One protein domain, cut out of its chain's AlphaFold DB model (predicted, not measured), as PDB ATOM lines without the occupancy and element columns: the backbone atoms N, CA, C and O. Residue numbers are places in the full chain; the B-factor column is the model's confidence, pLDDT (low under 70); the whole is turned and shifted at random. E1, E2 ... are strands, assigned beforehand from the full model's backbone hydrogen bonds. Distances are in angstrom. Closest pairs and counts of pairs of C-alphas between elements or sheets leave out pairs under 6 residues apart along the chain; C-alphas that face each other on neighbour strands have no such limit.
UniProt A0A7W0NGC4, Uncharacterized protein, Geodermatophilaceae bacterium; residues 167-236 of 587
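AT A GLANCE: This is residues 167 to 236 of the 587 residues of an uncharacterized protein of Geodermatophilaceae bacterium (UniProt A0A7W0NGC4). A single antiparallel sheet of four strands is curled like part of a barrel, and its long strand E2 bends sharply and runs through both halves of it. E1 and E4 lie side by side with the first part of E2, while E3 pairs with the part round and beyond the bend, and the sheet stays open between its edges E3 and E4. The printed part has 70 residues with no named helix and four named strands, E1, E2, E3 and E4 along the chain, in the sheet order E3, E2, E1, E4. The class is all strand, with 28 of the 70 residues in named elements, under half. The whole is compact, with a radius of gyration of the C-alphas of 12.8 A, and elongated, with spans of 38 by 25 by 16 A.

HOW THE PARTS SIT: E2, residues 195 to 207, bends by 83 degrees at residue 203. Its pairing is staggered: residues 195 to 201 pair with E1, residues 181 to 187, and residues 202 to 207 with E3, residues 215 to 219. E1 and E2 form a hairpin and are antiparallel at 134 degrees between directions; C-alphas 197 and 185, which face each other, are 4.4 A apart, and N 182 and O 200 are within hydrogen-bond range at 2.7 A. E2 and E3 form a hairpin too, antiparallel at 115 degrees; C-alphas 219 and 202 face each other at 4.6 A, and N 206 and O 216 are 2.9 A apart, within hydrogen-bond range. E1, E2 and E3 are a meander, each strand the antiparallel neighbour of the one before. E4, residues 233 to 235, is antiparallel to E1 at 163 degrees; C-alphas 184 and 234 face each other at 4.7 A, and N 233 and O 185 are within hydrogen-bond range at 2.7 A. The four strands form a Greek key, a meander whose first strand is also the antiparallel neighbour of the fourth. E3 and E4 are edge strands and apart; E1 and E3 are apart too. Residues 167 to 168 pair antiparallel with residues 216 to 217 of E3.

IN THESE COORDINATES: E1 is 19.8 A long from first to last C-alpha, beginning at C-alpha 181 (-38.608, -42.524, -30.480). E2 is 30.3 A, E3 12.9 A and E4 6.4 A, E4 ending at C-alpha 235 (-34.640, -49.415, -27.484).

THE WHOLE: The C-alphas of Val 192 and Ile 210, the two farthest apart, are 38.6 A apart. The sheet is strongly twisted, its C-alphas lying up to 6.1 A off their best plane. The link from E3 to E4, 13 residues, is long; the other two are short. The printed part has no cut, its mean pLDDT is 91.2, and no printed residue is under 70.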
ATOM      1  N   ILE A 167     -25.972 -43.647 -36.928       94.88
ATOM      2  CA  ILE A 167     -25.618 -44.846 -36.166       94.88
ATOM      3  C   ILE A 167     -25.858 -46.089 -37.035       94.88
ATOM      4  O   ILE A 167     -27.011 -46.444 -37.304       94.88
ATOM      5  N   PRO A 168     -24.797 -46.791 -37.469       92.00
ATOM      6  CA  PRO A 168     -24.937 -48.097 -38.097       92.00
ATOM      7  C   PRO A 168     -25.246 -49.157 -37.033       92.00
ATOM      8  O   PRO A 168     -24.517 -49.311 -36.051       92.00
ATOM      9  N   LEU A 169     -26.314 -49.923 -37.233       92.12
ATOM     10  CA  LEU A 169     -26.711 -51.005 -36.338       92.12
ATOM     11  C   LEU A 169     -26.039 -52.327 -36.734       92.12
ATOM     12  O   LEU A 169     -25.627 -52.542 -37.874       92.12
ATOM     13  N   LYS A 170     -25.952 -53.256 -35.773       86.62
ATOM     14  CA  LYS A 170     -25.275 -54.556 -35.947       86.62
ATOM     15  C   LYS A 170     -25.852 -55.407 -37.090       86.62
ATOM     16  O   LYS A 170     -25.120 -56.194 -37.685       86.62
ATOM     17  N   GLY A 171     -27.147 -55.275 -37.366       88.88
ATOM     18  CA  GLY A 171     -27.875 -56.104 -38.321       88.88
ATOM     19  C   GLY A 171     -29.036 -55.357 -38.965       88.88
ATOM     20  O   GLY A 171     -29.133 -54.132 -38.863       88.88
ATOM     21  N   LEU A 172     -29.893 -56.110 -39.648       92.00
ATOM     22  CA  LEU A 172     -31.079 -55.597 -40.318       92.00
ATOM     23  C   LEU A 172     -32.274 -55.561 -39.354       92.00
ATOM     24  O   LEU A 172     -32.683 -56.584 -38.814       92.00
ATOM     25  N   TYR A 173     -32.851 -54.376 -39.187       94.06
ATOM     26  CA  TYR A 173     -34.012 -54.101 -38.339       94.06
ATOM     27  C   TYR A 173     -35.094 -53.395 -39.170       94.06
ATOM     28  O   TYR A 173     -35.156 -52.168 -39.152       94.06
ATOM     29  N   PRO A 174     -35.920 -54.136 -39.930       90.38
ATOM     30  CA  PRO A 174     -36.857 -53.554 -40.900       90.38
ATOM     31  C   PRO A 174     -38.065 -52.851 -40.261       90.38
ATOM     32  O   PRO A 174     -38.801 -52.153 -40.945       90.38
ATOM     33  N   GLY A 175     -38.296 -53.043 -38.956       91.88
ATOM     34  CA  GLY A 175     -39.382 -52.382 -38.222       91.88
ATOM     35  C   GLY A 175     -39.085 -50.935 -37.811       91.88
ATOM     36  O   GLY A 175     -39.970 -50.271 -37.271       91.88
ATOM     37  N   LEU A 176     -37.855 -50.456 -38.032       95.88
ATOM     38  CA  LEU A 176     -37.467 -49.087 -37.700       95.88
ATOM     39  C   LEU A 176     -37.963 -48.112 -38.765       95.88
ATOM     40  O   LEU A 176     -37.812 -48.359 -39.958       95.88
ATOM     41  N   GLN A 177     -38.532 -46.992 -38.330       95.19
ATOM     42  CA  GLN A 177     -39.141 -46.000 -39.213       95.19
ATOM     43  C   GLN A 177     -38.762 -44.572 -38.798       95.19
ATOM     44  O   GLN A 177     -38.574 -44.309 -37.607       95.19
ATOM     45  N   PRO A 178     -38.693 -43.626 -39.753       95.75
ATOM     46  CA  PRO A 178     -38.622 -42.202 -39.440       95.75
ATOM     47  C   PRO A 178     -39.748 -41.769 -38.488       95.75
ATOM     48  O   PRO A 178     -40.881 -42.230 -38.600       95.75
ATOM     49  N   GLY A 179     -39.435 -40.875 -37.555       92.44
ATOM     50  CA  GLY A 179     -40.342 -40.356 -36.531       92.44
ATOM     51  C   GLY A 179     -40.430 -41.194 -35.252       92.44
ATOM     52  O   GLY A 179     -40.983 -40.710 -34.267       92.44
ATOM     53  N   GLN A 180     -39.886 -42.417 -35.220       94.19
ATOM     54  CA  GLN A 180     -39.893 -43.244 -34.009       94.19
ATOM     55  C   GLN A 180     -38.972 -42.684 -32.919       94.19
ATOM     56  O   GLN A 180     -37.886 -42.172 -33.207       94.19
ATOM     57  N   LEU A 181     -39.403 -42.835 -31.664       93.50
ATOM     58  CA  LEU A 181     -38.608 -42.524 -30.480       93.50
ATOM     59  C   LEU A 181     -37.659 -43.677 -30.143       93.50
ATOM     60  O   LEU A 181     -38.017 -44.853 -30.214       93.50
ATOM     61  N   LEU A 182     -36.459 -43.308 -29.720       95.06
ATOM     62  CA  LEU A 182     -35.413 -44.184 -29.229       95.06
ATOM     63  C   LEU A 182     -35.075 -43.816 -27.792       95.06
ATOM     64  O   LEU A 182     -34.959 -42.638 -27.463       95.06
ATOM     65  N   ALA A 183     -34.852 -44.827 -26.962       94.62
ATOM     66  CA  ALA A 183     -34.238 -44.681 -25.653       94.62
ATOM     67  C   ALA A 183     -32.847 -45.309 -25.718       94.62
ATOM     68  O   ALA A 183     -32.705 -46.496 -26.024       94.62
ATOM     69  N   LEU A 184     -31.829 -44.497 -25.459       95.00
ATOM     70  CA  LEU A 184     -30.437 -44.908 -25.396       95.00
ATOM     71  C   LEU A 184     -30.053 -45.013 -23.926       95.00
ATOM     72  O   LEU A 184     -30.200 -44.052 -23.180       95.00
ATOM     73  N   THR A 185     -29.598 -46.189 -23.505       94.62
ATOM     74  CA  THR A 185     -29.181 -46.458 -22.122       94.62
ATOM     75  C   THR A 185     -27.831 -47.146 -22.107       94.62
ATOM     76  O   THR A 185     -27.586 -48.043 -22.909       94.62
ATOM     77  N   GLY A 186     -26.938 -46.739 -21.217       93.31
ATOM     78  CA  GLY A 186     -25.597 -47.309 -21.135       93.31
ATOM     79  C   GLY A 186     -24.756 -46.616 -20.074       93.31
ATOM     80  O   GLY A 186     -25.295 -46.080 -19.111       93.31
ATOM     81  N   THR A 187     -23.443 -46.621 -20.269       93.62
ATOM     82  CA  THR A 187     -22.464 -45.896 -19.450       93.62
ATOM     83  C   THR A 187     -21.705 -44.893 -20.314       93.62
ATOM     84  O   THR A 187     -21.713 -44.985 -21.550       93.62
ATOM     85  N   LEU A 188     -21.065 -43.917 -19.670       92.25
ATOM     86  CA  LEU A 188     -20.209 -42.956 -20.356       92.25
ATOM     87  C   LEU A 188     -18.881 -43.597 -20.771       92.25
ATOM     88  O   LEU A 188     -18.375 -44.526 -20.147       92.25
ATOM     89  N   ALA A 189     -18.291 -43.066 -21.837       87.94
ATOM     90  CA  ALA A 189     -16.995 -43.505 -22.347       87.94
ATOM     91  C   ALA A 189     -15.788 -43.004 -21.526       87.94
ATOM     92  O   ALA A 189     -14.643 -43.256 -21.904       87.94
ATOM     93  N   ASP A 190     -16.026 -42.269 -20.438       85.50
ATOM     94  CA  ASP A 190     -15.009 -41.740 -19.522       85.50
ATOM     95  C   ASP A 190     -14.499 -42.786 -18.509       85.50
ATOM     96  O   ASP A 190     -13.564 -42.514 -17.755       85.50
ATOM     97  N   GLY A 191     -15.076 -43.993 -18.526       76.00
ATOM     98  CA  GLY A 191     -14.721 -45.099 -17.636       76.00
ATOM     99  C   GLY A 191     -15.445 -45.072 -16.290       76.00
ATOM    100  O   GLY A 191     -15.131 -45.888 -15.425       76.00
ATOM    101  N   VAL A 192     -16.401 -44.160 -16.094       80.62
ATOM    102  CA  VAL A 192     -17.273 -44.147 -14.920       80.62
ATOM    103  C   VAL A 192     -18.499 -45.019 -15.198       80.62
ATOM    104  O   VAL A 192     -19.304 -44.723 -16.080       80.62
ATOM    105  N   ASP A 193     -18.695 -46.065 -14.391       79.69
ATOM    106  CA  ASP A 193     -19.852 -46.976 -14.472       79.69
ATOM    107  C   ASP A 193     -21.148 -46.352 -13.906       79.69
ATOM    108  O   ASP A 193     -21.920 -46.985 -13.182       79.69
ATOM    109  N   ALA A 194     -21.396 -45.079 -14.212       83.81
ATOM    110  CA  ALA A 194     -22.654 -44.414 -13.910       83.81
ATOM    111  C   ALA A 194     -23.642 -44.645 -15.067       83.81
ATOM    112  O   ALA A 194     -23.300 -44.372 -16.222       83.81
ATOM    113  N   PRO A 195     -24.867 -45.138 -14.796       88.31
ATOM    114  CA  PRO A 195     -25.862 -45.319 -15.838       88.31
ATOM    115  C   PRO A 195     -26.299 -43.960 -16.386       88.31
ATOM    116  O   PRO A 195     -26.709 -43.074 -15.635       88.31
ATOM    117  N   VAL A 196     -26.253 -43.822 -17.706       91.56
ATOM    118  CA  VAL A 196     -26.735 -42.656 -18.442       91.56
ATOM    119  C   VAL A 196     -27.828 -43.093 -19.398       91.56
ATOM    120  O   VAL A 196     -27.736 -44.133 -20.057       91.56
ATOM    121  N   ALA A 197     -28.878 -42.283 -19.452       91.88
ATOM    122  CA  ALA A 197     -29.969 -42.440 -20.387       91.88
ATOM    123  C   ALA A 197     -30.193 -41.125 -21.132       91.88
ATOM    124  O   ALA A 197     -30.152 -40.053 -20.534       91.88
ATOM    125  N   GLU A 198     -30.479 -41.218 -22.423       91.50
ATOM    126  CA  GLU A 198     -31.036 -40.121 -23.207       91.50
ATOM    127  C   GLU A 198     -32.066 -40.669 -24.198       91.50
ATOM    128  O   GLU A 198     -32.174 -41.882 -24.406       91.50
ATOM    129  N   HIS A 199     -32.858 -39.786 -24.797       91.44
ATOM    130  CA  HIS A 199     -33.801 -40.160 -25.842       91.44
ATOM    131  C   HIS A 199     -33.485 -39.412 -27.134       91.44
ATOM    132  O   HIS A 199     -32.923 -38.320 -27.114       91.44
ATOM    133  N   ALA A 200     -33.850 -40.008 -28.265       92.62
ATOM    134  CA  ALA A 200     -33.675 -39.411 -29.582       92.62
ATOM    135  C   ALA A 200     -34.826 -39.807 -30.507       92.62
ATOM    136  O   ALA A 200     -35.476 -40.827 -30.296       92.62
ATOM    137  N   SER A 201     -35.046 -39.037 -31.565       93.69
ATOM    138  CA  SER A 201     -36.013 -39.373 -32.615       93.69
ATOM    139  C   SER A 201     -35.283 -39.744 -33.898       93.69
ATOM    140  O   SER A 201     -34.282 -39.119 -34.251       93.69
ATOM    141  N   ILE A 202     -35.793 -40.730 -34.627       96.00
ATOM    142  CA  ILE A 202     -35.249 -41.117 -35.931       96.00
ATOM    143  C   ILE A 202     -35.697 -40.100 -36.990       96.00
ATOM    144  O   ILE A 202     -36.888 -39.907 -37.199       96.00
ATOM    145  N   ALA A 203     -34.763 -39.477 -37.703       97.06
ATOM    146  CA  ALA A 203     -35.051 -38.647 -38.874       97.06
ATOM    147  C   ALA A 203     -35.117 -39.461 -40.172       97.06
ATOM    148  O   ALA A 203     -35.973 -39.208 -41.014       97.06
ATOM    149  N   ALA A 204     -34.225 -40.438 -40.340       97.19
ATOM    150  CA  ALA A 204     -34.191 -41.299 -41.518       97.19
ATOM    151  C   ALA A 204     -33.679 -42.699 -41.170       97.19
ATOM    152  O   ALA A 204     -32.954 -42.885 -40.190       97.19
ATOM    153  N   VAL A 205     -34.053 -43.679 -41.991       97.00
ATOM    154  CA  VAL A 205     -33.601 -45.068 -41.872       97.00
ATOM    155  C   VAL A 205     -33.197 -45.569 -43.247       97.00
ATOM    156  O   VAL A 205     -33.948 -45.423 -44.209       97.00
ATOM    157  N   GLU A 206     -32.028 -46.190 -43.324       96.62
ATOM    158  CA  GLU A 206     -31.533 -46.845 -44.528       96.62
ATOM    159  C   GLU A 206     -31.333 -48.335 -44.254       96.62
ATOM    160  O   GLU A 206     -30.663 -48.729 -43.296       96.62
ATOM    161  N   HIS A 207     -31.915 -49.173 -45.112       94.62
ATOM    162  CA  HIS A 207     -31.800 -50.624 -45.035       94.62
ATOM    163  C   HIS A 207     -31.038 -51.156 -46.241       94.62
ATOM    164  O   HIS A 207     -31.476 -51.010 -47.383       94.62
ATOM    165  N   LEU A 208     -29.928 -51.844 -45.990       90.12
ATOM    166  CA  LEU A 208     -29.222 -52.580 -47.027       90.12
ATOM    167  C   LEU A 208     -29.795 -54.001 -47.119       90.12
ATOM    168  O   LEU A 208     -29.454 -54.860 -46.313       90.12
ATOM    169  N   MET A 209     -30.667 -54.247 -48.098       85.94
ATOM    170  CA  MET A 209     -31.425 -55.502 -48.251       85.94
ATOM    171  C   MET A 209     -30.649 -56.581 -49.027       85.94
ATOM    172  O   MET A 209     -31.074 -57.029 -50.089       85.94
ATOM    173  N   ILE A 210     -29.494 -56.996 -48.504       80.56
ATOM    174  CA  ILE A 210     -28.662 -58.082 -49.058       80.56
ATOM    175  C   ILE A 210     -28.345 -59.120 -47.965       80.56
ATOM    176  O   ILE A 210     -28.514 -58.814 -46.782       80.56
ATOM    177  N   PRO A 211     -27.854 -60.329 -48.297       74.38
ATOM    178  CA  PRO A 211     -27.290 -61.235 -47.294       74.38
ATOM    179  C   PRO A 211     -26.176 -60.542 -46.487       74.38
ATOM    180  O   PRO A 211     -25.233 -60.004 -47.063       74.38
ATOM    181  N   GLY A 212     -26.306 -60.495 -45.156       74.00
ATOM    182  CA  GLY A 212     -25.421 -59.700 -44.283       74.00
ATOM    183  C   GLY A 212     -25.766 -58.204 -44.202       74.00
ATOM    184  O   GLY A 212     -24.973 -57.408 -43.696       74.00
ATOM    185  N   GLY A 213     -26.941 -57.825 -44.704       82.06
ATOM    186  CA  GLY A 213     -27.502 -56.483 -44.687       82.06
ATOM    187  C   GLY A 213     -27.588 -55.843 -43.302       82.06
ATOM    188  O   GLY A 213     -27.631 -56.517 -42.270       82.06
ATOM    189  N   ARG A 214     -27.614 -54.509 -43.282       90.06
ATOM    190  CA  ARG A 214     -27.608 -53.699 -42.058       90.06
ATOM    191  C   ARG A 214     -28.606 -52.561 -42.150       90.06
ATOM    192  O   ARG A 214     -28.941 -52.110 -43.244       90.06
ATOM    193  N   THR A 215     -29.038 -52.097 -40.987       95.06
ATOM    194  CA  THR A 215     -29.773 -50.845 -40.847       95.06
ATOM    195  C   THR A 215     -28.833 -49.742 -40.381       95.06
ATOM    196  O   THR A 215     -28.103 -49.928 -39.409       95.06
ATOM    197  N   THR A 216     -28.906 -48.584 -41.024       96.06
ATOM    198  CA  THR A 216     -28.325 -47.333 -40.531       96.06
ATOM    199  C   THR A 216     -29.463 -46.397 -40.158       96.06
ATOM    200  O   THR A 216     -30.393 -46.212 -40.943       96.06
ATOM    201  N   ILE A 217     -29.409 -45.826 -38.958       97.31
ATOM    202  CA  ILE A 217     -30.363 -44.807 -38.515       97.31
ATOM    203  C   ILE A 217     -29.694 -43.436 -38.507       97.31
ATOM    204  O   ILE A 217     -28.538 -43.304 -38.101       97.31
ATOM    205  N   THR A 218     -30.444 -42.420 -38.914       97.75
ATOM    206  CA  THR A 218     -30.077 -41.011 -38.774       97.75
ATOM    207  C   THR A 218     -31.008 -40.381 -37.752       97.75
ATOM    208  O   THR A 218     -32.226 -40.462 -37.896       97.75
ATOM    209  N   LEU A 219     -30.450 -39.768 -36.715       96.69
ATOM    210  CA  LEU A 219     -31.161 -39.087 -35.641       96.69
ATOM    211  C   LEU A 219     -31.542 -37.660 -36.055       96.69
ATOM    212  O   LEU A 219     -30.823 -37.006 -36.809       96.69
ATOM    213  N   ALA A 220     -32.666 -37.168 -35.536       93.12
ATOM    214  CA  ALA A 220     -33.144 -35.804 -35.770       93.12
ATOM    215  C   ALA A 220     -32.281 -34.732 -35.087       93.12
ATOM    216  O   ALA A 220     -32.193 -33.608 -35.577       93.12
ATOM    217  N   GLY A 221     -31.624 -35.091 -33.985       88.88
ATOM    218  CA  GLY A 221     -30.615 -34.288 -33.307       88.88
ATOM    219  C   GLY A 221     -29.387 -35.141 -32.987       88.88
ATOM    220  O   GLY A 221     -29.507 -36.368 -32.923       88.88
ATOM    221  N   PRO A 222     -28.206 -34.526 -32.829       92.25
ATOM    222  CA  PRO A 222     -27.017 -35.254 -32.408       92.25
ATOM    223  C   PRO A 222     -27.169 -35.781 -30.976       92.25
ATOM    224  O   PRO A 222     -27.854 -35.167 -30.159       92.25
ATOM    225  N   LEU A 223     -26.478 -36.880 -30.665       92.12
ATOM    226  CA  LEU A 223     -26.335 -37.368 -29.288       92.12
ATOM    227  C   LEU A 223     -25.689 -36.300 -28.401       92.12
ATOM    228  O   LEU A 223     -24.815 -35.559 -28.864       92.12
ATOM    229  N   THR A 224     -26.072 -36.250 -27.126       89.81
ATOM    230  CA  THR A 224     -25.489 -35.283 -26.181       89.81
ATOM    231  C   THR A 224     -24.328 -35.864 -25.380       89.81
ATOM    232  O   THR A 224     -23.425 -35.121 -24.995       89.81
ATOM    233  N   HIS A 225     -24.298 -37.187 -25.204       90.38
ATOM    234  CA  HIS A 225     -23.297 -37.892 -24.404       90.38
ATOM    235  C   HIS A 225     -22.355 -38.763 -25.246       90.38
ATOM    236  O   HIS A 225     -22.717 -39.267 -26.310       90.38
ATOM    237  N   ASP A 226     -21.154 -38.995 -24.714       93.12
ATOM    238  CA  ASP A 226     -20.210 -39.995 -25.209       93.12
ATOM    239  C   ASP A 226     -20.524 -41.359 -24.570       93.12
ATOM    240  O   ASP A 226     -20.185 -41.586 -23.409       93.12
ATOM    241  N   PHE A 227     -21.137 -42.282 -25.312       93.38
ATOM    242  CA  PHE A 227     -21.483 -43.616 -24.806       93.38
ATOM    243  C   PHE A 227     -20.374 -44.647 -25.022       93.38
ATOM    244  O   PHE A 227     -19.792 -44.739 -26.110       93.38
ATOM    245  N   ASP A 228     -20.172 -45.520 -24.032       92.12
ATOM    246  CA  ASP A 228     -19.505 -46.800 -24.268       92.12
ATOM    247  C   ASP A 228     -20.412 -47.703 -25.117       92.12
ATOM    248  O   ASP A 228     -21.490 -48.146 -24.706       92.12
ATOM    249  N   ARG A 229     -19.948 -48.017 -26.329       90.81
ATOM    250  CA  ARG A 229     -20.685 -48.811 -27.312       90.81
ATOM    251  C   ARG A 229     -20.951 -50.246 -26.843       90.81
ATOM    252  O   ARG A 229     -21.900 -50.866 -27.321       90.81
ATOM    253  N   ARG A 230     -20.144 -50.782 -25.920       88.69
ATOM    254  CA  ARG A 230     -20.296 -52.145 -25.378       88.69
ATOM    255  C   ARG A 230     -21.435 -52.230 -24.360       88.69
ATOM    256  O   ARG A 230     -22.168 -53.224 -24.331       88.69
ATOM    257  N   ALA A 231     -21.602 -51.178 -23.562       90.69
ATOM    258  CA  ALA A 231     -22.668 -51.055 -22.572       90.69
ATOM    259  C   ALA A 231     -23.975 -50.502 -23.167       90.69
ATOM    260  O   ALA A 231     -25.047 -50.757 -22.619       90.69
ATOM    261  N   LEU A 232     -23.904 -49.800 -24.303       92.81
ATOM    262  CA  LEU A 232     -25.056 -49.166 -24.938       92.81
ATOM    263  C   LEU A 232     -26.160 -50.170 -25.321       92.81
ATOM    264  O   LEU A 232     -25.935 -51.240 -25.904       92.81
ATOM    265  N   ARG A 233     -27.393 -49.784 -25.022       93.75
ATOM    266  CA  ARG A 233     -28.644 -50.397 -25.459       93.75
ATOM    267  C   ARG A 233     -29.496 -49.317 -26.111       93.75
ATOM    268  O   ARG A 233     -29.675 -48.242 -25.546       93.75
ATOM    269  N   ILE A 234     -30.004 -49.620 -27.302       94.75
ATOM    270  CA  ILE A 234     -30.922 -48.756 -28.046       94.75
ATOM    271  C   ILE A 234     -32.262 -49.480 -28.120       94.75
ATOM    272  O   ILE A 234     -32.373 -50.529 -28.756       94.75
ATOM    273  N   ASN A 235     -33.272 -48.920 -27.469       94.31
ATOM    274  CA  ASN A 235     -34.640 -49.415 -27.484       94.31
ATOM    275  C   ASN A 235     -35.481 -48.547 -28.418       94.31
ATOM    276  O   ASN A 235     -35.498 -47.331 -28.264       94.31
ATOM    277  N   ALA A 236     -36.188 -49.169 -29.363       94.06
ATOM    278  CA  ALA A 236     -37.094 -48.488 -30.300       94.06
ATOM    279  C   ALA A 236     -38.583 -48.757 -30.013       94.06
ATOM    280  O   ALA A 236     -39.467 -48.222 -30.671       94.06
TER     281      ALA A 236